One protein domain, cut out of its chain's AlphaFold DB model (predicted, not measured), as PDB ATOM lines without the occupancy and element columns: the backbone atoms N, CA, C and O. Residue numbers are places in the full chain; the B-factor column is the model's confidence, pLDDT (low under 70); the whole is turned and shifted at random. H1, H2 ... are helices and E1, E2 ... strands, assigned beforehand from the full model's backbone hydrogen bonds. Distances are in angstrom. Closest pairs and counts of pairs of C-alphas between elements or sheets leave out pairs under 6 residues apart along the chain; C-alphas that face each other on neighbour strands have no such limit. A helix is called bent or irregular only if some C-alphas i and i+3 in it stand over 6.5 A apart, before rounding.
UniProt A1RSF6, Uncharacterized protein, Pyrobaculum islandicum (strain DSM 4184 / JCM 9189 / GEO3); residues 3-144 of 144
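What this domain is: This is residues 3 to 144 of the 144 residues of an uncharacterized protein of Pyrobaculum islandicum (strain DSM 4184 / JCM 9189 / GEO3) (UniProt A1RSF6). A strongly twisted sheet of six strands has one helix, H5, packed over one face, and the helical hairpin of H1 and H2 packs on H5 toward one end of the long axis. The hairpin of H3 and H4 makes the other end, with H6 packed on it, and H4 runs back to graze the sheet. The printed part is 142 residues with six named helices and six named strands, in the order E1 E2 H1 H2 E3 H3 H4 E4 E5 H5 E6 H6; the class is mixed, helices and strands, and the mixed sheet runs E5 E4 E1 E2 E3 E6. It is compact by its radius of gyration of the C-alphas, 15.6 A, with an elongated outline of 51 by 31 by 23 A.

How they stand to each other: Start with the hairpin of E1, residues 3 to 9, and E2, residues 14 to 20: they are antiparallel, with N 6 and O 16 at 3.0 A. Beside E2 find antiparallel E3, residues 57 to 62, with N 17 and O 59 at 2.8 A, then parallel E6, residues 132 to 135, with N 60 and O 132 at 2.8 A. Beside E1 find parallel E4, residues 101 to 103, with N 5 and O 102 at 2.8 A, then E5, residues 112 to 114, parallel to E4, with N 113 and O 101 at 2.9 A. H5, residues 117 to 127, is on one face, giving two layers, a sheet and a helix; its height over the sheet is 6.7 A, and C-alphas 4 and 119 are its closest to E1, 4.2 A. H2, residues 44 to 51, touches H5, closest at C-alphas 48 and 124, 5.9 A. H1, residues 22 to 34, forms a helical hairpin with H2, closest at C-alphas 28 and 51, 6.4 A, a shallow tilt of 33 degrees, only just short of steep. H3, residues 65 to 76, and H4, residues 80 to 98, form another, closest at C-alphas 73 and 80, 5.1 A; between E3 and E4 they make a split strand-helix-strand unit, two strands running the same way with E1 and E2 between them, its crossover right-handed. H4 only grazes the sheet with residues 91 to 98. H6, residues 137 to 143, touches H3, closest at C-alphas 68 and 141, 6.4 A. Every O i to N i+4 pair is within hydrogen-bond range in H1, H2, H3, H5 and H6; in H4 it is 12 of 15.

Where its parts are: Find C-alpha 3 at (28.943, 19.224, -19.634), where E1 begins; E1 is 19.1 A long and E2 19.3 A. H4, 29.1 A long, has a kink of 38 degrees near residue 92 and is irregular, with C-alphas 95 and 98 8.0 A apart. H6 ends at C-alpha 143, (50.771, 7.935, -25.332).

The domain as a whole: The C-alphas farthest apart are those of Leu 34 and Gln 77, 50.8 A. The printed part has no cut, and no link is long. No printed residue is under 70 in the model's pLDDT; the mean of the printed part is 93.2.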
ATOM      1  N   ARG A   3      27.483  19.320 -19.651       96.62
ATOM      2  CA  ARG A   3      28.943  19.224 -19.634       96.62
ATOM      3  C   ARG A   3      29.552  20.292 -20.522       96.62
ATOM      4  O   ARG A   3      29.020  20.555 -21.601       96.62
ATOM      5  N   GLY A   4      30.647  20.882 -20.059       96.94
ATOM      6  CA  GLY A   4      31.345  21.954 -20.755       96.94
ATOM      7  C   GLY A   4      32.853  21.823 -20.624       96.94
ATOM      8  O   GLY A   4      33.349  21.364 -19.593       96.94
ATOM      9  N   VAL A   5      33.569  22.214 -21.673       97.25
ATOM     10  CA  VAL A   5      35.029  22.229 -21.727       97.25
ATOM     11  C   VAL A   5      35.517  23.539 -22.317       97.25
ATOM     12  O   VAL A   5      35.030  23.976 -23.359       97.25
ATOM     13  N   ALA A   6      36.534  24.120 -21.691       96.62
ATOM     14  CA  ALA A   6      37.234  25.288 -22.204       96.62
ATOM     15  C   ALA A   6      38.750  25.108 -22.074       96.62
ATOM     16  O   ALA A   6      39.249  24.693 -21.023       96.62
ATOM     17  N   LEU A   7      39.489  25.447 -23.132       95.19
ATOM     18  CA  LEU A   7      40.929  25.659 -23.039       95.19
ATOM     19  C   LEU A   7      41.149  27.069 -22.488       95.19
ATOM     20  O   LEU A   7      40.882  28.057 -23.153       95.19
ATOM     21  N   VAL A   8      41.585  27.150 -21.238       93.12
ATOM     22  CA  VAL A   8      41.655  28.414 -20.487       93.12
ATOM     23  C   VAL A   8      43.011  29.083 -20.660       93.12
ATOM     24  O   VAL A   8      43.133  30.304 -20.653       93.12
ATOM     25  N   ASP A   9      44.061  28.273 -20.758       90.75
ATOM     26  CA  ASP A   9      45.420  28.759 -20.931       90.75
ATOM     27  C   ASP A   9      46.195  27.776 -21.799       90.75
ATOM     28  O   ASP A   9      46.640  26.726 -21.333       90.75
ATOM     29  N   TRP A  10      46.372  28.129 -23.068       84.19
ATOM     30  CA  TRP A  10      47.116  27.318 -24.025       84.19
ATOM     31  C   TRP A  10      48.601  27.175 -23.662       84.19
ATOM     32  O   TRP A  10      49.210  26.178 -24.046       84.19
ATOM     33  N   LYS A  11      49.191  28.124 -22.911       84.25
ATOM     34  CA  LYS A  11      50.619  28.096 -22.542       84.25
ATOM     35  C   LYS A  11      50.906  27.055 -21.479       84.25
ATOM     36  O   LYS A  11      51.948  26.415 -21.513       84.25
ATOM     37  N   THR A  12      50.000  26.916 -20.513       83.62
ATOM     38  CA  THR A  12      50.086  25.861 -19.492       83.62
ATOM     39  C   THR A  12      49.296  24.608 -19.880       83.62
ATOM     40  O   THR A  12      49.347  23.596 -19.179       83.62
ATOM     41  N   GLY A  13      48.566  24.669 -21.000       89.12
ATOM     42  CA  GLY A  13      47.617  23.660 -21.457       89.12
ATOM     43  C   GLY A  13      46.540  23.364 -20.420       89.12
ATOM     44  O   GLY A  13      46.225  22.195 -20.188       89.12
ATOM     45  N   LEU A  14      46.026  24.400 -19.754       95.50
ATOM     46  CA  LEU A  14      44.942  24.260 -18.793       95.50
ATOM     47  C   LEU A  14      43.622  24.067 -19.535       95.50
ATOM     48  O   LEU A  14      43.090  25.010 -20.121       95.50
ATOM     49  N   LEU A  15      43.082  22.860 -19.451       96.75
ATOM     50  CA  LEU A  15      41.772  22.506 -19.970       96.75
ATOM     51  C   LEU A  15      40.816  22.318 -18.788       96.75
ATOM     52  O   LEU A  15      41.003  21.422 -17.964       96.75
ATOM     53  N   ALA A  16      39.807  23.172 -18.681       97.12
ATOM     54  CA  ALA A  16      38.778  23.056 -17.658       97.12
ATOM     55  C   ALA A  16      37.614  22.216 -18.188       97.12
ATOM     56  O   ALA A  16      37.116  22.474 -19.279       97.12
ATOM     57  N   TYR A  17      37.180  21.233 -17.405       97.25
ATOM     58  CA  TYR A  17      36.003  20.404 -17.647       97.25
ATOM     59  C   TYR A  17      35.020  20.580 -16.497       97.25
ATOM     60  O   TYR A  17      35.408  20.490 -15.331       97.25
ATOM     61  N   VAL A  18      33.747  20.793 -16.818       97.06
ATOM     62  CA  VAL A  18      32.686  20.984 -15.829       97.06
ATOM     63  C   VAL A  18      31.506  20.068 -16.113       97.06
ATOM     64  O   VAL A  18      31.072  19.941 -17.256       97.06
ATOM     65  N   GLU A  19      30.944  19.493 -15.048       96.25
ATOM     66  CA  GLU A  19      29.617  18.880 -15.050       96.25
ATOM     67  C   GLU A  19      28.678  19.661 -14.128       96.25
ATOM     68  O   GLU A  19      28.947  19.831 -12.934       96.25
ATOM     69  N   ALA A  20      27.546  20.089 -14.678       95.38
ATOM     70  CA  ALA A  20      26.534  20.865 -13.978       95.38
ATOM     71  C   ALA A  20      25.143  20.241 -14.163       95.38
ATOM     72  O   ALA A  20      24.833  19.636 -15.194       95.38
ATOM     73  N   ASP A  21      24.279  20.374 -13.161       95.88
ATOM     74  CA  ASP A  21      22.853  20.103 -13.329       95.88
ATOM     75  C   ASP A  21      22.132  21.331 -13.918       95.88
ATOM     76  O   ASP A  21      22.719  22.401 -14.084       95.88
ATOM     77  N   GLY A  22      20.855  21.184 -14.279       95.19
ATOM     78  CA  GLY A  22      20.098  22.293 -14.872       95.19
ATOM     79  C   GLY A  22      19.946  23.491 -13.932       95.19
ATOM     80  O   GLY A  22      19.918  24.630 -14.389       95.19
ATOM     81  N   LYS A  23      19.909  23.253 -12.616       95.62
ATOM     82  CA  LYS A  23      19.780  24.313 -11.615       95.62
ATOM     83  C   LYS A  23      21.040  25.176 -11.568       95.62
ATOM     84  O   LYS A  23      20.935  26.397 -11.606       95.62
ATOM     85  N   ALA A  24      22.216  24.552 -11.539       95.81
ATOM     86  CA  ALA A  24      23.497  25.242 -11.546       95.81
ATOM     87  C   ALA A  24      23.716  26.043 -12.839       95.81
ATOM     88  O   ALA A  24      24.261  27.143 -12.788       95.81
ATOM     89  N   VAL A  25      23.256  25.530 -13.987       95.94
ATOM     90  CA  VAL A  25      23.316  26.260 -15.267       95.94
ATOM     91  C   VAL A  25      22.439  27.516 -15.229       95.94
ATOM     92  O   VAL A  25      22.895  28.593 -15.612       95.94
ATOM     93  N   GLU A  26      21.213  27.418 -14.712       96.38
ATOM     94  CA  GLU A  26      20.321  28.576 -14.558       96.38
ATOM     95  C   GLU A  26      20.840  29.593 -13.528       96.38
ATOM     96  O   GLU A  26      20.733  30.804 -13.730       96.38
ATOM     97  N   GLU A  27      21.435  29.135 -12.424       96.25
ATOM     98  CA  GLU A  27      22.094  30.021 -11.458       96.25
ATOM     99  C   GLU A  27      23.306  30.726 -12.073       96.25
ATOM    100  O   GLU A  27      23.458  31.937 -11.903       96.25
ATOM    101  N   PHE A  28      24.126  30.009 -12.843       96.25
ATOM    102  CA  PHE A  28      25.248  30.609 -13.556       96.25
ATOM    103  C   PHE A  28      24.790  31.662 -14.564       96.25
ATOM    104  O   PHE A  28      25.377  32.738 -14.626       96.25
ATOM    105  N   ARG A  29      23.711  31.404 -15.307       95.75
ATOM    106  CA  ARG A  29      23.131  32.388 -16.228       95.75
ATOM    107  C   ARG A  29      22.750  33.685 -15.510       95.75
ATOM    108  O   ARG A  29      23.110  34.763 -15.970       95.75
ATOM    109  N   LYS A  30      22.101  33.592 -14.344       95.88
ATOM    110  CA  LYS A  30      21.775  34.771 -13.520       95.88
ATOM    111  C   LYS A  30      23.030  35.504 -13.051       95.88
ATOM    112  O   LYS A  30      23.058  36.731 -13.066       95.88
ATOM    113  N   ILE A  31      24.064  34.769 -12.638       94.69
ATOM    114  CA  ILE A  31      25.363  35.347 -12.265       94.69
ATOM    115  C   ILE A  31      25.978  36.089 -13.455       94.69
ATOM    116  O   ILE A  31      26.463  37.206 -13.288       94.69
ATOM    117  N   LEU A  32      25.929  35.495 -14.649       93.62
ATOM    118  CA  LEU A  32      26.444  36.105 -15.867       93.62
ATOM    119  C   LEU A  32      25.737  37.432 -16.147       93.62
ATOM    120  O   LEU A  32      26.414  38.443 -16.315       93.62
ATOM    121  N   ASP A  33      24.405  37.450 -16.105       94.06
ATOM    122  CA  ASP A  33      23.603  38.661 -16.304       94.06
ATOM    123  C   ASP A  33      23.928  39.743 -15.257       94.06
ATOM    124  O   ASP A  33      24.158  40.901 -15.612       94.06
ATOM    125  N   LEU A  34      24.044  39.368 -13.975       93.75
ATOM    126  CA  LEU A  34      24.402  40.283 -12.880       93.75
ATOM    127  C   LEU A  34      25.806  40.881 -13.028       93.75
ATOM    128  O   LEU A  34      26.032  42.030 -12.650       93.75
ATOM    129  N   CYS A  35      26.750  40.117 -13.576       91.94
ATOM    130  CA  CYS A  35      28.129  40.551 -13.775       91.94
ATOM    131  C   CYS A  35      28.368  41.234 -15.138       91.94
ATOM    132  O   CYS A  35      29.521  41.515 -15.466       91.94
ATOM    133  N   GLY A  36      27.323  41.518 -15.930       87.25
ATOM    134  CA  GLY A  36      27.425  42.279 -17.186       87.25
ATOM    135  C   GLY A  36      27.232  41.475 -18.479       87.25
ATOM    136  O   GLY A  36      27.505  41.991 -19.562       87.25
ATOM    137  N   GLY A  37      26.772  40.226 -18.389       85.38
ATOM    138  CA  GLY A  37      26.271  39.417 -19.508       85.38
ATOM    139  C   GLY A  37      27.333  38.790 -20.419       85.38
ATOM    140  O   GLY A  37      26.981  38.098 -21.372       85.38
ATOM    141  N   ARG A  38      28.626  39.031 -20.171       85.19
ATOM    142  CA  ARG A  38      29.734  38.522 -20.995       85.19
ATOM    143  C   ARG A  38      30.913  38.082 -20.143       85.19
ATOM    144  O   ARG A  38      31.183  38.678 -19.099       85.19
ATOM    145  N   VAL A  39      31.635  37.074 -20.623       85.38
ATOM    146  CA  VAL A  39      32.923  36.661 -20.061       85.38
ATOM    147  C   VAL A  39      34.006  37.533 -20.696       85.38
ATOM    148  O   VAL A  39      34.365  37.366 -21.853       85.38
ATOM    149  N   GLU A  40      34.462  38.539 -19.953       87.25
ATOM    150  CA  GLU A  40      35.477  39.503 -20.381       87.25
ATOM    151  C   GLU A  40      36.403  39.805 -19.194       87.25
ATOM    152  O   GLU A  40      35.960  39.728 -18.045       87.25
ATOM    153  N   PRO A  41      37.656  40.249 -19.410       83.81
ATOM    154  CA  PRO A  41      38.605  40.500 -18.322       83.81
ATOM    155  C   PRO A  41      38.060  41.345 -17.158       83.81
ATOM    156  O   PRO A  41      38.352  41.072 -15.996       83.81
ATOM    157  N   ARG A  42      37.217  42.340 -17.459       86.56
ATOM    158  CA  ARG A  42      36.583  43.221 -16.464       86.56
ATOM    159  C   ARG A  42      35.491  42.547 -15.622       86.56
ATOM    160  O   ARG A  42      35.259  42.975 -14.498       86.56
ATOM    161  N   THR A  43      34.810  41.529 -16.151       89.12
ATOM    162  CA  THR A  43      33.700  40.834 -15.474       89.12
ATOM    163  C   THR A  43      34.182  39.600 -14.710       89.12
ATOM    164  O   THR A  43      33.537  39.181 -13.746       89.12
ATOM    165  N   LEU A  44      35.355  39.058 -15.072       86.50
ATOM    166  CA  LEU A  44      35.938  37.852 -14.475       86.50
ATOM    167  C   LEU A  44      36.023  37.860 -12.941       86.50
ATOM    168  O   LEU A  44      35.698  36.822 -12.364       86.50
ATOM    169  N   PRO A  45      36.398  38.952 -12.239       90.38
ATOM    170  CA  PRO A  45      36.425  38.941 -10.773       90.38
ATOM    171  C   PRO A  45      35.044  38.688 -10.146       90.38
ATOM    172  O   PRO A  45      34.929  37.909  -9.198       90.38
ATOM    173  N   CYS A  46      33.990  39.296 -10.703       92.69
ATOM    174  CA  CYS A  46      32.605  39.086 -10.273       92.69
ATOM    175  C   CYS A  46      32.165  37.646 -10.556       92.69
ATOM    176  O   CYS A  46      31.720  36.937  -9.649       92.69
ATOM    177  N   LEU A  47      32.378  37.193 -11.797       92.62
ATOM    178  CA  LEU A  47      32.005  35.855 -12.249       92.62
ATOM    179  C   LEU A  47      32.705  34.770 -11.431       92.62
ATOM    180  O   LEU A  47      32.043  33.884 -10.910       92.62
ATOM    181  N   SER A  48      34.020  34.867 -11.245       89.25
ATOM    182  CA  SER A  48      34.819  33.895 -10.486       89.25
ATOM    183  C   SER A  48      34.373  33.807  -9.025       89.25
ATOM    184  O   SER A  48      34.210  32.713  -8.481       89.25
ATOM    185  N   SER A  49      34.127  34.955  -8.385       91.06
ATOM    186  CA  SER A  49      33.702  35.019  -6.981       91.06
ATOM    187  C   SER A  49      32.340  34.357  -6.747       91.06
ATOM    188  O   SER A  49      32.154  33.656  -5.751       91.06
ATOM    189  N   LEU A  50      31.393  34.546  -7.669       91.38
ATOM    190  CA  LEU A  50      30.042  34.000  -7.548       91.38
ATOM    191  C   LEU A  50      29.941  32.564  -8.076       91.38
ATOM    192  O   LEU A  50      29.381  31.706  -7.396       91.38
ATOM    193  N   ALA A  51      30.522  32.276  -9.242       88.81
ATOM    194  CA  ALA A  51      30.469  30.958  -9.870       88.81
ATOM    195  C   ALA A  51      31.229  29.893  -9.067       88.81
ATOM    196  O   ALA A  51      30.815  28.740  -9.053       88.81
ATOM    197  N   SER A  52      32.286  30.268  -8.333       89.12
ATOM    198  CA  SER A  52      33.017  29.343  -7.444       89.12
ATOM    199  C   SER A  52      32.162  28.736  -6.327       89.12
ATOM    200  O   SER A  52      32.538  27.721  -5.747       89.12
ATOM    201  N   ARG A  53      31.013  29.351  -6.023       90.62
ATOM    202  CA  ARG A  53      30.061  28.884  -5.006       90.62
ATOM    203  C   ARG A  53      29.024  27.918  -5.571       90.62
ATOM    204  O   ARG A  53      28.262  27.341  -4.799       90.62
ATOM    205  N   LEU A  54      28.977  27.753  -6.894       89.81
ATOM    206  CA  LEU A  54      28.105  26.776  -7.529       89.81
ATOM    207  C   LEU A  54      28.622  25.374  -7.195       89.81
ATOM    208  O   LEU A  54      29.801  25.075  -7.373       89.81
ATOM    209  N   GLY A  55      27.732  24.504  -6.719       86.75
ATOM    210  CA  GLY A  55      28.040  23.112  -6.376       86.75
ATOM    211  C   GLY A  55      28.228  22.216  -7.604       86.75
ATOM    212  O   GLY A  55      27.560  21.193  -7.718       86.75
ATOM    213  N   VAL A  56      29.092  22.612  -8.541       93.94
ATOM    214  CA  VAL A  56      29.365  21.877  -9.783       93.94
ATOM    215  C   VAL A  56      30.624  21.031  -9.665       93.94
ATOM    216  O   VAL A  56      31.547  21.347  -8.913       93.94
ATOM    217  N   LYS A  57      30.692  19.951 -10.445       94.81
ATOM    218  CA  LYS A  57      31.934  19.189 -10.568       94.81
ATOM    219  C   LYS A  57      32.832  19.909 -11.557       94.81
ATOM    220  O   LYS A  57      32.432  20.115 -12.695       94.81
ATOM    221  N   SER A  58      34.037  20.262 -11.128       95.81
ATOM    222  CA  SER A  58      35.041  20.911 -11.969       95.81
ATOM    223  C   SER A  58      36.358  20.150 -11.884       95.81
ATOM    224  O   SER A  58      36.845  19.860 -10.785       95.81
ATOM    225  N   VAL A  59      36.932  19.827 -13.041       97.00
ATOM    226  CA  VAL A  59      38.249  19.206 -13.189       97.00
ATOM    227  C   VAL A  59      39.115  20.111 -14.054       97.00
ATOM    228  O   VAL A  59      38.713  20.547 -15.127       97.00
ATOM    229  N   LEU A  60      40.320  20.392 -13.577       96.81
ATOM    230  CA  LEU A  60      41.305  21.232 -14.239       96.81
ATOM    231  C   LEU A  60      42.436  20.342 -14.741       96.81
ATOM    232  O   LEU A  60      43.369  20.030 -13.994       96.81
ATOM    233  N   TYR A  61      42.343  19.921 -15.998       96.44
ATOM    234  CA  TYR A  61      43.375  19.120 -16.634       96.44
ATOM    235  C   TYR A  61      44.559  20.004 -17.015       96.44
ATOM    236  O   TYR A  61      44.419  20.969 -17.766       96.44
ATOM    237  N   ILE A  62      45.738  19.670 -16.504       95.69
ATOM    238  CA  ILE A  62      46.996  20.272 -16.944       95.69
ATOM    239  C   ILE A  62      47.556  19.333 -18.002       95.69
ATOM    240  O   ILE A  62      47.958  18.210 -17.697       95.69
ATOM    241  N   THR A  63      47.504  19.773 -19.254       93.31
ATOM    242  CA  THR A  63      47.740  18.904 -20.411       93.31
ATOM    243  C   THR A  63      49.005  19.269 -21.172       93.31
ATOM    244  O   THR A  63      49.683  18.375 -21.660       93.31
ATOM    245  N   ASP A  64      49.326  20.564 -21.260       91.94
ATOM    246  CA  ASP A  64      50.388  21.120 -22.109       91.94
ATOM    247  C   ASP A  64      50.441  20.488 -23.519       91.94
ATOM    248  O   ASP A  64      51.505  20.164 -24.046       91.94
ATOM    249  N   ILE A  65      49.270  20.263 -24.135       91.94
ATOM    250  CA  ILE A  65      49.144  19.548 -25.423       91.94
ATOM    251  C   ILE A  65      50.059  20.157 -26.483       91.94
ATOM    252  O   ILE A  65      50.738  19.439 -27.216       91.94
ATOM    253  N   TYR A  66      50.084  21.488 -26.566       91.56
ATOM    254  CA  TYR A  66      50.864  22.197 -27.569       91.56
ATOM    255  C   TYR A  66      52.365  22.151 -27.273       91.56
ATOM    256  O   TYR A  66      53.141  21.931 -28.206       91.56
ATOM    257  N   GLY A  67      52.781  22.301 -26.012       92.75
ATOM    258  CA  GLY A  67      54.182  22.174 -25.612       92.75
ATOM    259  C   GLY A  67      54.719  20.766 -25.858       92.75
ATOM    260  O   GLY A  67      55.743  20.604 -26.525       92.75
ATOM    261  N   ILE A  68      53.979  19.740 -25.430       93.25
ATOM    262  CA  ILE A  68      54.332  18.331 -25.643       93.25
ATOM    263  C   ILE A  68      54.376  18.000 -27.137       93.25
ATOM    264  O   ILE A  68      55.340  17.387 -27.598       93.25
ATOM    265  N   ALA A  69      53.378  18.421 -27.917       93.31
ATOM    266  CA  ALA A  69      53.363  18.151 -29.351       93.31
ATOM    267  C   ALA A  69      54.530  18.826 -30.086       93.31
ATOM    268  O   ALA A  69      55.111  18.211 -30.978       93.31
ATOM    269  N   ASN A  70      54.896  20.054 -29.708       93.62
ATOM    270  CA  ASN A  70      56.057  20.749 -30.268       93.62
ATOM    271  C   ASN A  70      57.365  20.027 -29.926       93.62
ATOM    272  O   ASN A  70      58.180  19.786 -30.817       93.62
ATOM    273  N   LEU A  71      57.546  19.656 -28.655       94.19
ATOM    274  CA  LEU A  71      58.738  18.952 -28.193       94.19
ATOM    275  C   LEU A  71      58.906  17.618 -28.927       94.19
ATOM    276  O   LEU A  71      59.966  17.353 -29.486       94.19
ATOM    277  N   LEU A  72      57.848  16.806 -28.993       94.75
ATOM    278  CA  LEU A  72      57.889  15.510 -29.670       94.75
ATOM    279  C   LEU A  72      58.064  15.643 -31.186       94.75
ATOM    280  O   LEU A  72      58.746  14.816 -31.788       94.75
ATOM    281  N   ALA A  73      57.474  16.665 -31.814       95.75
ATOM    282  CA  ALA A  73      57.681  16.933 -33.238       95.75
ATOM    283  C   ALA A  73      59.157  17.215 -33.535       95.75
ATOM    284  O   ALA A  73      59.695  16.691 -34.511       95.75
ATOM    285  N   PHE A  74      59.812  17.990 -32.667       95.88
ATOM    286  CA  PHE A  74      61.237  18.282 -32.765       95.88
ATOM    287  C   PHE A  74      62.100  17.040 -32.499       95.88
ATOM    288  O   PHE A  74      62.924  16.686 -33.339       95.88
ATOM    289  N   GLU A  75      61.872  16.336 -31.382       96.25
ATOM    290  CA  GLU A  75      62.628  15.131 -30.991       96.25
ATOM    291  C   GLU A  75      62.546  14.019 -32.048       96.25
ATOM    292  O   GLU A  75      63.523  13.314 -32.289       96.25
ATOM    293  N   ARG A  76      61.380  13.856 -32.683       95.25
ATOM    294  CA  ARG A  76      61.104  12.754 -33.621       95.25
ATOM    295  C   ARG A  76      61.182  13.156 -35.091       95.25
ATOM    296  O   ARG A  76      60.913  12.313 -35.942       95.25
ATOM    297  N   GLN A  77      61.483  14.422 -35.388       94.50
ATOM    298  CA  GLN A  77      61.449  14.986 -36.745       94.50
ATOM    299  C   GLN A  77      60.146  14.650 -37.499       94.50
ATOM    300  O   GLN A  77      60.148  14.329 -38.686       94.50
ATOM    301  N   ALA A  78      59.017  14.697 -36.789       93.88
ATOM    302  CA  ALA A  78      57.713  14.285 -37.300       93.88
ATOM    303  C   ALA A  78      56.758  15.485 -37.428       93.88
ATOM    304  O   ALA A  78      56.865  16.444 -36.658       93.88
ATOM    305  N   PRO A  79      55.769  15.446 -38.344       94.25
ATOM    306  CA  PRO A  79      54.792  16.524 -38.465       94.25
ATOM    307  C   PRO A  79      53.984  16.721 -37.173       94.25
ATOM    308  O   PRO A  79      53.250  15.828 -36.741       94.25
ATOM    309  N   ARG A  80      54.046  17.931 -36.602       95.00
ATOM    310  CA  ARG A  80      53.304  18.327 -35.389       95.00
ATOM    311  C   ARG A  80      51.811  18.007 -35.470       95.00
ATOM    312  O   ARG A  80      51.234  17.548 -34.489       95.00
ATOM    313  N   ALA A  81      51.193  18.221 -36.631       94.12
ATOM    314  CA  ALA A  81      49.764  17.981 -36.836       94.12
ATOM    315  C   ALA A  81      49.352  16.535 -36.504       94.12
ATOM    316  O   ALA A  81      48.321  16.310 -35.875       94.12
ATOM    317  N   GLY A  82      50.187  15.548 -36.856       94.31
ATOM    318  CA  GLY A  82      49.922  14.144 -36.538       94.31
ATOM    319  C   GLY A  82      49.958  13.862 -35.035       94.31
ATOM    320  O   GLY A  82      49.165  13.067 -34.535       94.31
ATOM    321  N   ILE A  83      50.842  14.546 -34.305       95.06
ATOM    322  CA  ILE A  83      50.974  14.416 -32.850       95.06
ATOM    323  C   ILE A  83      49.796  15.094 -32.145       95.06
ATOM    324  O   ILE A  83      49.182  14.487 -31.273       95.06
ATOM    325  N   LEU A  84      49.416  16.303 -32.571       94.19
ATOM    326  CA  LEU A  84      48.237  16.995 -32.039       94.19
ATOM    327  C   LEU A  84      46.961  16.178 -32.229       94.19
ATOM    328  O   LEU A  84      46.192  16.028 -31.286       94.19
ATOM    329  N   LYS A  85      46.774  15.563 -33.403       94.56
ATOM    330  CA  LYS A  85      45.621  14.691 -33.654       94.56
ATOM    331  C   LYS A  85      45.556  13.525 -32.665       94.56
ATOM    332  O   LYS A  85      44.482  13.192 -32.172       94.56
ATOM    333  N   LYS A  86      46.697  12.906 -32.345       94.62
ATOM    334  CA  LYS A  86      46.758  11.848 -31.325       94.62
ATOM    335  C   LYS A  86      46.468  12.383 -29.918       94.62
ATOM    336  O   LYS A  86      45.845  11.675 -29.132       94.62
ATOM    337  N   ALA A  87      46.899  13.606 -29.608       94.25
ATOM    338  CA  ALA A  87      46.686  14.230 -28.303       94.25
ATOM    339  C   ALA A  87      45.211  14.547 -28.074       94.25
ATOM    340  O   ALA A  87      44.644  14.142 -27.060       94.25
ATOM    341  N   TRP A  88      44.562  15.155 -29.064       94.56
ATOM    342  CA  TRP A  88      43.120  15.361 -29.044       94.56
ATOM    343  C   TRP A  88      42.359  14.038 -28.986       94.56
ATOM    344  O   TRP A  88      41.459  13.903 -28.170       94.56
ATOM    345  N   ALA A  89      42.792  13.000 -29.711       94.50
ATOM    346  CA  ALA A  89      42.193  11.666 -29.606       94.50
ATOM    347  C   ALA A  89      42.386  10.988 -28.229       94.50
ATOM    348  O   ALA A  89      41.648  10.063 -27.876       94.50
ATOM    349  N   TYR A  90      43.397  11.376 -27.446       94.38
ATOM    350  CA  TYR A  90      43.526  10.935 -26.054       94.38
ATOM    351  C   TYR A  90      42.480  11.620 -25.169       94.38
ATOM    352  O   TYR A  90      41.754  10.940 -24.447       94.38
ATOM    353  N   LEU A  91      42.360  12.945 -25.280       94.19
ATOM    354  CA  LEU A  91      41.377  13.729 -24.528       94.19
ATOM    355  C   LEU A  91      39.937  13.394 -24.902       94.19
ATOM    356  O   LEU A  91      39.072  13.351 -24.034       94.19
ATOM    357  N   ASP A  92      39.694  13.092 -26.172       95.00
ATOM    358  CA  ASP A  92      38.405  12.647 -26.683       95.00
ATOM    359  C   ASP A  92      37.912  11.408 -25.928       95.00
ATOM    360  O   ASP A  92      36.825  11.410 -25.358       95.00
ATOM    361  N   ARG A  93      38.769  10.393 -25.776       93.06
ATOM    362  CA  ARG A  93      38.446   9.175 -25.011       93.06
ATOM    363  C   ARG A  93      38.231   9.427 -23.521       93.06
ATOM    364  O   ARG A  93      37.531   8.651 -22.868       93.06
ATOM    365  N   LEU A  94      38.846  10.472 -22.976       92.06
ATOM    366  CA  LEU A  94      38.704  10.852 -21.575       92.06
ATOM    367  C   LEU A  94      37.386  11.602 -21.321       92.06
ATOM    368  O   LEU A  94      36.723  11.353 -20.320       92.06
ATOM    369  N   ILE A  95      36.998  12.503 -22.227       93.38
ATOM    370  CA  ILE A  95      35.917  13.477 -22.012       93.38
ATOM    371  C   ILE A  95      34.606  13.051 -22.698       93.38
ATOM    372  O   ILE A  95      33.518  13.205 -22.134       93.38
ATOM    373  N   CYS A  96      34.676  12.473 -23.896       93.12
ATOM    374  CA  CYS A  96      33.509  12.175 -24.732       93.12
ATOM    375  C   CYS A  96      32.795  10.857 -24.393       93.12
ATOM    376  O   CYS A  96      32.058  10.322 -25.214       93.12
ATOM    377  N   GLN A  97      32.948  10.333 -23.172       84.88
ATOM    378  CA  GLN A  97      32.411   9.013 -22.820       84.88
ATOM    379  C   GLN A  97      30.874   8.940 -22.785       84.88
ATOM    380  O   GLN A  97      30.326   7.868 -23.006       84.88
ATOM    381  N   ASN A  98      30.171  10.050 -22.518       81.94
ATOM    382  CA  ASN A  98      28.732  10.029 -22.207       81.94
ATOM    383  C   ASN A  98      27.914  11.159 -22.868       81.94
ATOM    384  O   ASN A  98      27.239  11.920 -22.177       81.94
ATOM    385  N   GLY A  99      27.957  11.269 -24.202       86.50
ATOM    386  CA  GLY A  99      27.108  12.182 -24.994       86.50
ATOM    387  C   GLY A  99      27.800  13.486 -25.402       86.50
ATOM    388  O   GLY A  99      29.027  13.566 -25.382       86.50
ATOM    389  N   GLU A 100      27.024  14.534 -25.687       93.38
ATOM    390  CA  GLU A 100      27.530  15.841 -26.142       93.38
ATOM    391  C   GLU A 100      28.107  16.716 -25.016       93.38
ATOM    392  O   GLU A 100      27.663  16.655 -23.861       93.38
ATOM    393  N   VAL A 101      29.078  17.560 -25.369       96.69
ATOM    394  CA  VAL A 101      29.781  18.492 -24.475       96.69
ATOM    395  C   VAL A 101      29.865  19.861 -25.151       96.69
ATOM    396  O   VAL A 101      30.203  19.950 -26.325       96.69
ATOM    397  N   GLU A 102      29.554  20.936 -24.427       97.38
ATOM    398  CA  GLU A 102      29.776  22.299 -24.929       97.38
ATOM    399  C   GLU A 102      31.269  22.598 -24.953       97.38
ATOM    400  O   GLU A 102      31.923  22.526 -23.915       97.38
ATOM    401  N   CYS A 103      31.806  22.953 -26.113       97.31
ATOM    402  CA  CYS A 103      33.236  23.181 -26.278       97.31
ATOM    403  C   CYS A 103      33.533  24.632 -26.631       97.31
ATOM    404  O   CYS A 103      32.865  25.212 -27.488       97.31
ATOM    405  N   GLY A 104      34.562  25.193 -25.995       93.88
ATOM    406  CA  GLY A 104      35.187  26.434 -26.448       93.88
ATOM    407  C   GLY A 104      35.830  26.265 -27.827       93.88
ATOM    408  O   GLY A 104      36.131  25.147 -28.242       93.88
ATOM    409  N   GLU A 105      36.057  27.374 -28.530       88.50
ATOM    410  CA  GLU A 105      36.506  27.371 -29.933       88.50
ATOM    411  C   GLU A 105      37.828  26.619 -30.163       88.50
ATOM    412  O   GLU A 105      38.015  26.004 -31.207       88.50
ATOM    413  N   GLU A 106      38.732  26.621 -29.179       89.19
ATOM    414  CA  GLU A 106      40.052  25.978 -29.269       89.19
ATOM    415  C   GLU A 106      40.054  24.485 -28.880       89.19
ATOM    416  O   GLU A 106      41.120  23.873 -28.762       89.19
ATOM    417  N   VAL A 107      38.885  23.893 -28.616       92.88
ATOM    418  CA  VAL A 107      38.747  22.513 -28.133       92.88
ATOM    419  C   VAL A 107      38.293  21.599 -29.270       92.88
ATOM    420  O   VAL A 107      37.173  21.703 -29.762       92.88
ATOM    421  N   GLU A 108      39.147  20.646 -29.646       91.94
ATOM    422  CA  GLU A 108      38.893  19.712 -30.750       91.94
ATOM    423  C   GLU A 108      38.520  18.313 -30.228       91.94
ATOM    424  O   GLU A 108      39.345  17.399 -30.202       91.94
ATOM    425  N   LEU A 109      37.266  18.129 -29.798       94.38
ATOM    426  CA  LEU A 109      36.729  16.817 -29.403       94.38
ATOM    427  C   LEU A 109      35.559  16.411 -30.309       94.38
ATOM    428  O   LEU A 109      34.808  17.252 -30.800       94.38
ATOM    429  N   SER A 110      35.363  15.110 -30.508       95.00
ATOM    430  CA  SER A 110      34.318  14.576 -31.391       95.00
ATOM    431  C   SER A 110      32.898  14.816 -30.872       95.00
ATOM    432  O   SER A 110      31.964  14.926 -31.660       95.00
ATOM    433  N   CYS A 111      32.730  14.930 -29.553       94.88
ATOM    434  CA  CYS A 111      31.447  15.191 -28.903       94.88
ATOM    435  C   CYS A 111      31.120  16.685 -28.747       94.88
ATOM    436  O   CYS A 111      30.169  17.029 -28.035       94.88
ATOM    437  N   CYS A 112      31.917  17.569 -29.353       96.81
ATOM    438  CA  CYS A 112      31.740  19.003 -29.217       96.81
ATOM    439  C   CYS A 112      30.465  19.491 -29.903       96.81
ATOM    440  O   CYS A 112      30.261  19.304 -31.102       96.81
ATOM    441  N   LYS A 113      29.649  20.208 -29.134       96.19
ATOM    442  CA  LYS A 113      28.606  21.101 -29.640       96.19
ATOM    443  C   LYS A 113      29.005  22.562 -29.379       96.19
ATOM    444  O   LYS A 113      29.895  22.798 -28.552       96.19
ATOM    445  N   PRO A 114      28.358  23.543 -30.041       95.75
ATOM    446  CA  PRO A 114      28.681  24.957 -29.862       95.75
ATOM    447  C   PRO A 114      28.695  25.385 -28.389       95.75
ATOM    448  O   PRO A 114      27.867  24.930 -27.594       95.75
ATOM    449  N   CYS A 115      29.637  26.265 -28.041       95.00
ATOM    450  CA  CYS A 115      29.778  26.804 -26.691       95.00
ATOM    451  C   CYS A 115      28.480  27.497 -26.245       95.00
ATOM    452  O   CYS A 115      27.972  28.392 -26.922       95.00
ATOM    453  N   GLY A 116      27.956  27.081 -25.094       94.88
ATOM    454  CA  GLY A 116      26.867  27.741 -24.383       94.88
ATOM    455  C   GLY A 116      27.292  28.103 -22.959       94.88
ATOM    456  O   GLY A 116      28.473  28.297 -22.663       94.88
ATOM    457  N   PHE A 117      26.326  28.178 -22.046       95.56
ATOM    458  CA  PHE A 117      26.580  28.579 -20.659       95.56
ATOM    459  C   PHE A 117      27.509  27.629 -19.895       95.56
ATOM    460  O   PHE A 117      28.193  28.064 -18.975       95.56
ATOM    461  N   VAL A 118      27.557  26.346 -20.247       96.19
ATOM    462  CA  VAL A 118      28.348  25.350 -19.510       96.19
ATOM    463  C   VAL A 118      29.816  25.438 -19.914       96.19
ATOM    464  O   VAL A 118      30.702  25.312 -19.073       96.19
ATOM    465  N   CYS A 119      30.072  25.696 -21.197       96.31
ATOM    466  CA  CYS A 119      31.405  26.011 -21.705       96.31
ATOM    467  C   CYS A 119      31.944  27.311 -21.079       96.31
ATOM    468  O   CYS A 119      33.050  27.315 -20.540       96.31
ATOM    469  N   LEU A 120      31.126  28.371 -21.024       95.75
ATOM    470  CA  LEU A 120      31.484  29.618 -20.332       95.75
ATOM    471  C   LEU A 120      31.739  29.407 -18.832       95.75
ATOM    472  O   LEU A 120      32.658  29.992 -18.261       95.75
ATOM    473  N   LEU A 121      30.950  28.550 -18.180       96.56
ATOM    474  CA  LEU A 121      31.176  28.184 -16.784       96.56
ATOM    475  C   LEU A 121      32.525  27.472 -16.604       96.56
ATOM    476  O   LEU A 121      33.246  27.774 -15.654       96.56
ATOM    477  N   ALA A 122      32.890  26.564 -17.516       96.81
ATOM    478  CA  ALA A 122      34.196  25.909 -17.504       96.81
ATOM    479  C   ALA A 122      35.342  26.916 -17.659       96.81
ATOM    480  O   ALA A 122      36.320  26.840 -16.915       96.81
ATOM    481  N   GLU A 123      35.199  27.897 -18.549       95.38
ATOM    482  CA  GLU A 123      36.174  28.977 -18.714       95.38
ATOM    483  C   GLU A 123      36.348  29.781 -17.417       95.38
ATOM    484  O   GLU A 123      37.461  29.898 -16.900       95.38
ATOM    485  N   VAL A 124      35.246  30.263 -16.832       95.19
ATOM    486  CA  VAL A 124      35.259  31.063 -15.596       95.19
ATOM    487  C   VAL A 124      35.885  30.290 -14.435       95.19
ATOM    488  O   VAL A 124      36.765  30.813 -13.750       95.19
ATOM    489  N   LEU A 125      35.468  29.041 -14.207       95.19
ATOM    490  CA  LEU A 125      36.024  28.218 -13.128       95.19
ATOM    491  C   LEU A 125      37.490  27.859 -13.379       95.19
ATOM    492  O   LEU A 125      38.284  27.812 -12.437       95.19
ATOM    493  N   GLY A 126      37.869  27.663 -14.640       94.44
ATOM    494  CA  GLY A 126      39.248  27.456 -15.050       94.44
ATOM    495  C   GLY A 126      40.144  28.650 -14.737       94.44
ATOM    496  O   GLY A 126      41.197  28.475 -14.117       94.44
ATOM    497  N   VAL A 127      39.707  29.863 -15.096       91.62
ATOM    498  CA  VAL A 127      40.407  31.117 -14.767       91.62
ATOM    499  C   VAL A 127      40.517  31.285 -13.254       91.62
ATOM    500  O   VAL A 127      41.597  31.575 -12.738       91.62
ATOM    501  N   ALA A 128      39.424  31.027 -12.534       90.94
ATOM    502  CA  ALA A 128      39.371  31.082 -11.076       90.94
ATOM    503  C   ALA A 128      40.186  29.970 -10.388       90.94
ATOM    504  O   ALA A 128      40.339  29.987  -9.166       90.94
ATOM    505  N   ARG A 129      40.702  28.994 -11.151       92.44
ATOM    506  CA  ARG A 129      41.393  27.792 -10.658       92.44
ATOM    507  C   ARG A 129      40.552  26.992  -9.652       92.44
ATOM    508  O   ARG A 129      41.101  26.386  -8.731       92.44
ATOM    509  N   VAL A 130      39.236  26.954  -9.857       92.25
ATOM    510  CA  VAL A 130      38.273  26.222  -9.025       92.25
ATOM    511  C   VAL A 130      38.006  24.852  -9.634       92.25
ATOM    512  O   VAL A 130      37.430  24.738 -10.715       92.25
ATOM    513  N   GLY A 131      38.411  23.801  -8.927       93.12
ATOM    514  CA  GLY A 131      38.214  22.414  -9.339       93.12
ATOM    515  C   GLY A 131      39.352  21.505  -8.893       93.12
ATOM    516  O   GLY A 131      40.362  21.952  -8.346       93.12
ATOM    517  N   ILE A 132      39.188  20.211  -9.143       95.75
ATOM    518  CA  ILE A 132      40.214  19.202  -8.876       95.75
ATOM    519  C   ILE A 132      41.266  19.291  -9.979       95.75
ATOM    520  O   ILE A 132      40.949  19.148 -11.156       95.75
ATOM    521  N   LYS A 133      42.527  19.521  -9.613       95.94
ATOM    522  CA  LYS A 133      43.631  19.544 -10.580       95.94
ATOM    523  C   LYS A 133      44.050  18.120 -10.933       95.94
ATOM    524  O   LYS A 133      44.375  17.344 -10.039       95.94
ATOM    525  N   ALA A 134      44.091  17.817 -12.224       96.19
ATOM    526  CA  ALA A 134      44.570  16.551 -12.762       96.19
ATOM    527  C   ALA A 134      45.708  16.833 -13.748       96.19
ATOM    528  O   ALA A 134      45.483  17.325 -14.852       96.19
ATOM    529  N   ASP A 135      46.949  16.571 -13.341       95.56
ATOM    530  CA  ASP A 135      48.105  16.724 -14.225       95.56
ATOM    531  C   ASP A 135      48.303  15.454 -15.047       95.56
ATOM    532  O   ASP A 135      48.684  14.414 -14.513       95.56
ATOM    533  N   ILE A 136      48.036  15.552 -16.348       95.44
ATOM    534  CA  ILE A 136      48.102  14.424 -17.282       95.44
ATOM    535  C   ILE A 136      49.238  14.584 -18.296       95.44
ATOM    536  O   ILE A 136      49.314  13.822 -19.255       95.44
ATOM    537  N   ARG A 137      50.153  15.547 -18.102       95.06
ATOM    538  CA  ARG A 137      51.250  15.823 -19.049       95.06
ATOM    539  C   ARG A 137      52.116  14.597 -19.319       95.06
ATOM    540  O   ARG A 137      52.455  14.312 -20.465       95.06
ATOM    541  N   ARG A 138      52.468  13.856 -18.264       93.88
ATOM    542  CA  ARG A 138      53.289  12.644 -18.384       93.88
ATOM    543  C   ARG A 138      52.554  11.551 -19.154       93.88
ATOM    544  O   ARG A 138      53.094  11.027 -20.120       93.88
ATOM    545  N   GLU A 139      51.316  11.263 -18.761       93.56
ATOM    546  CA  GLU A 139      50.478  10.261 -19.429       93.56
ATOM    547  C   GLU A 139      50.268  10.598 -20.904       93.56
ATOM    548  O   GLU A 139      50.393   9.727 -21.764       93.56
ATOM    549  N   LEU A 140      49.997  11.870 -21.203       92.62
ATOM    550  CA  LEU A 140      49.827  12.351 -22.562       92.62
ATOM    551  C   LEU A 140      51.112  12.132 -23.367       92.62
ATOM    552  O   LEU A 140      51.055  11.522 -24.428       92.62
ATOM    553  N   ARG A 141      52.278  12.542 -22.850       93.50
ATOM    554  CA  ARG A 141      53.570  12.329 -23.525       93.50
ATOM    555  C   ARG A 141      53.846  10.848 -23.806       93.50
ATOM    556  O   ARG A 141      54.290  10.531 -24.905       93.50
ATOM    557  N   ASP A 142      53.560   9.961 -22.856       92.88
ATOM    558  CA  ASP A 142      53.807   8.516 -22.982       92.88
ATOM    559  C   ASP A 142      52.897   7.843 -24.032       92.88
ATOM    560  O   ASP A 142      53.213   6.767 -24.542       92.88
ATOM    561  N   LYS A 143      51.755   8.459 -24.366       90.44
ATOM    562  CA  LYS A 143      50.771   7.935 -25.332       90.44
ATOM    563  C   LYS A 143      50.910   8.494 -26.753       90.44
ATOM    564  O   LYS A 143      50.242   7.978 -27.654       90.44
ATOM    565  N   LEU A 144      51.727   9.528 -26.963       89.00
ATOM    566  CA  LEU A 144      51.920  10.215 -28.252       89.00
ATOM    567  C   LEU A 144      53.100   9.663 -29.042       89.00
ATOM    568  O   LEU A 144      52.984   9.499 -30.287       89.00
TER     569      LEU A 144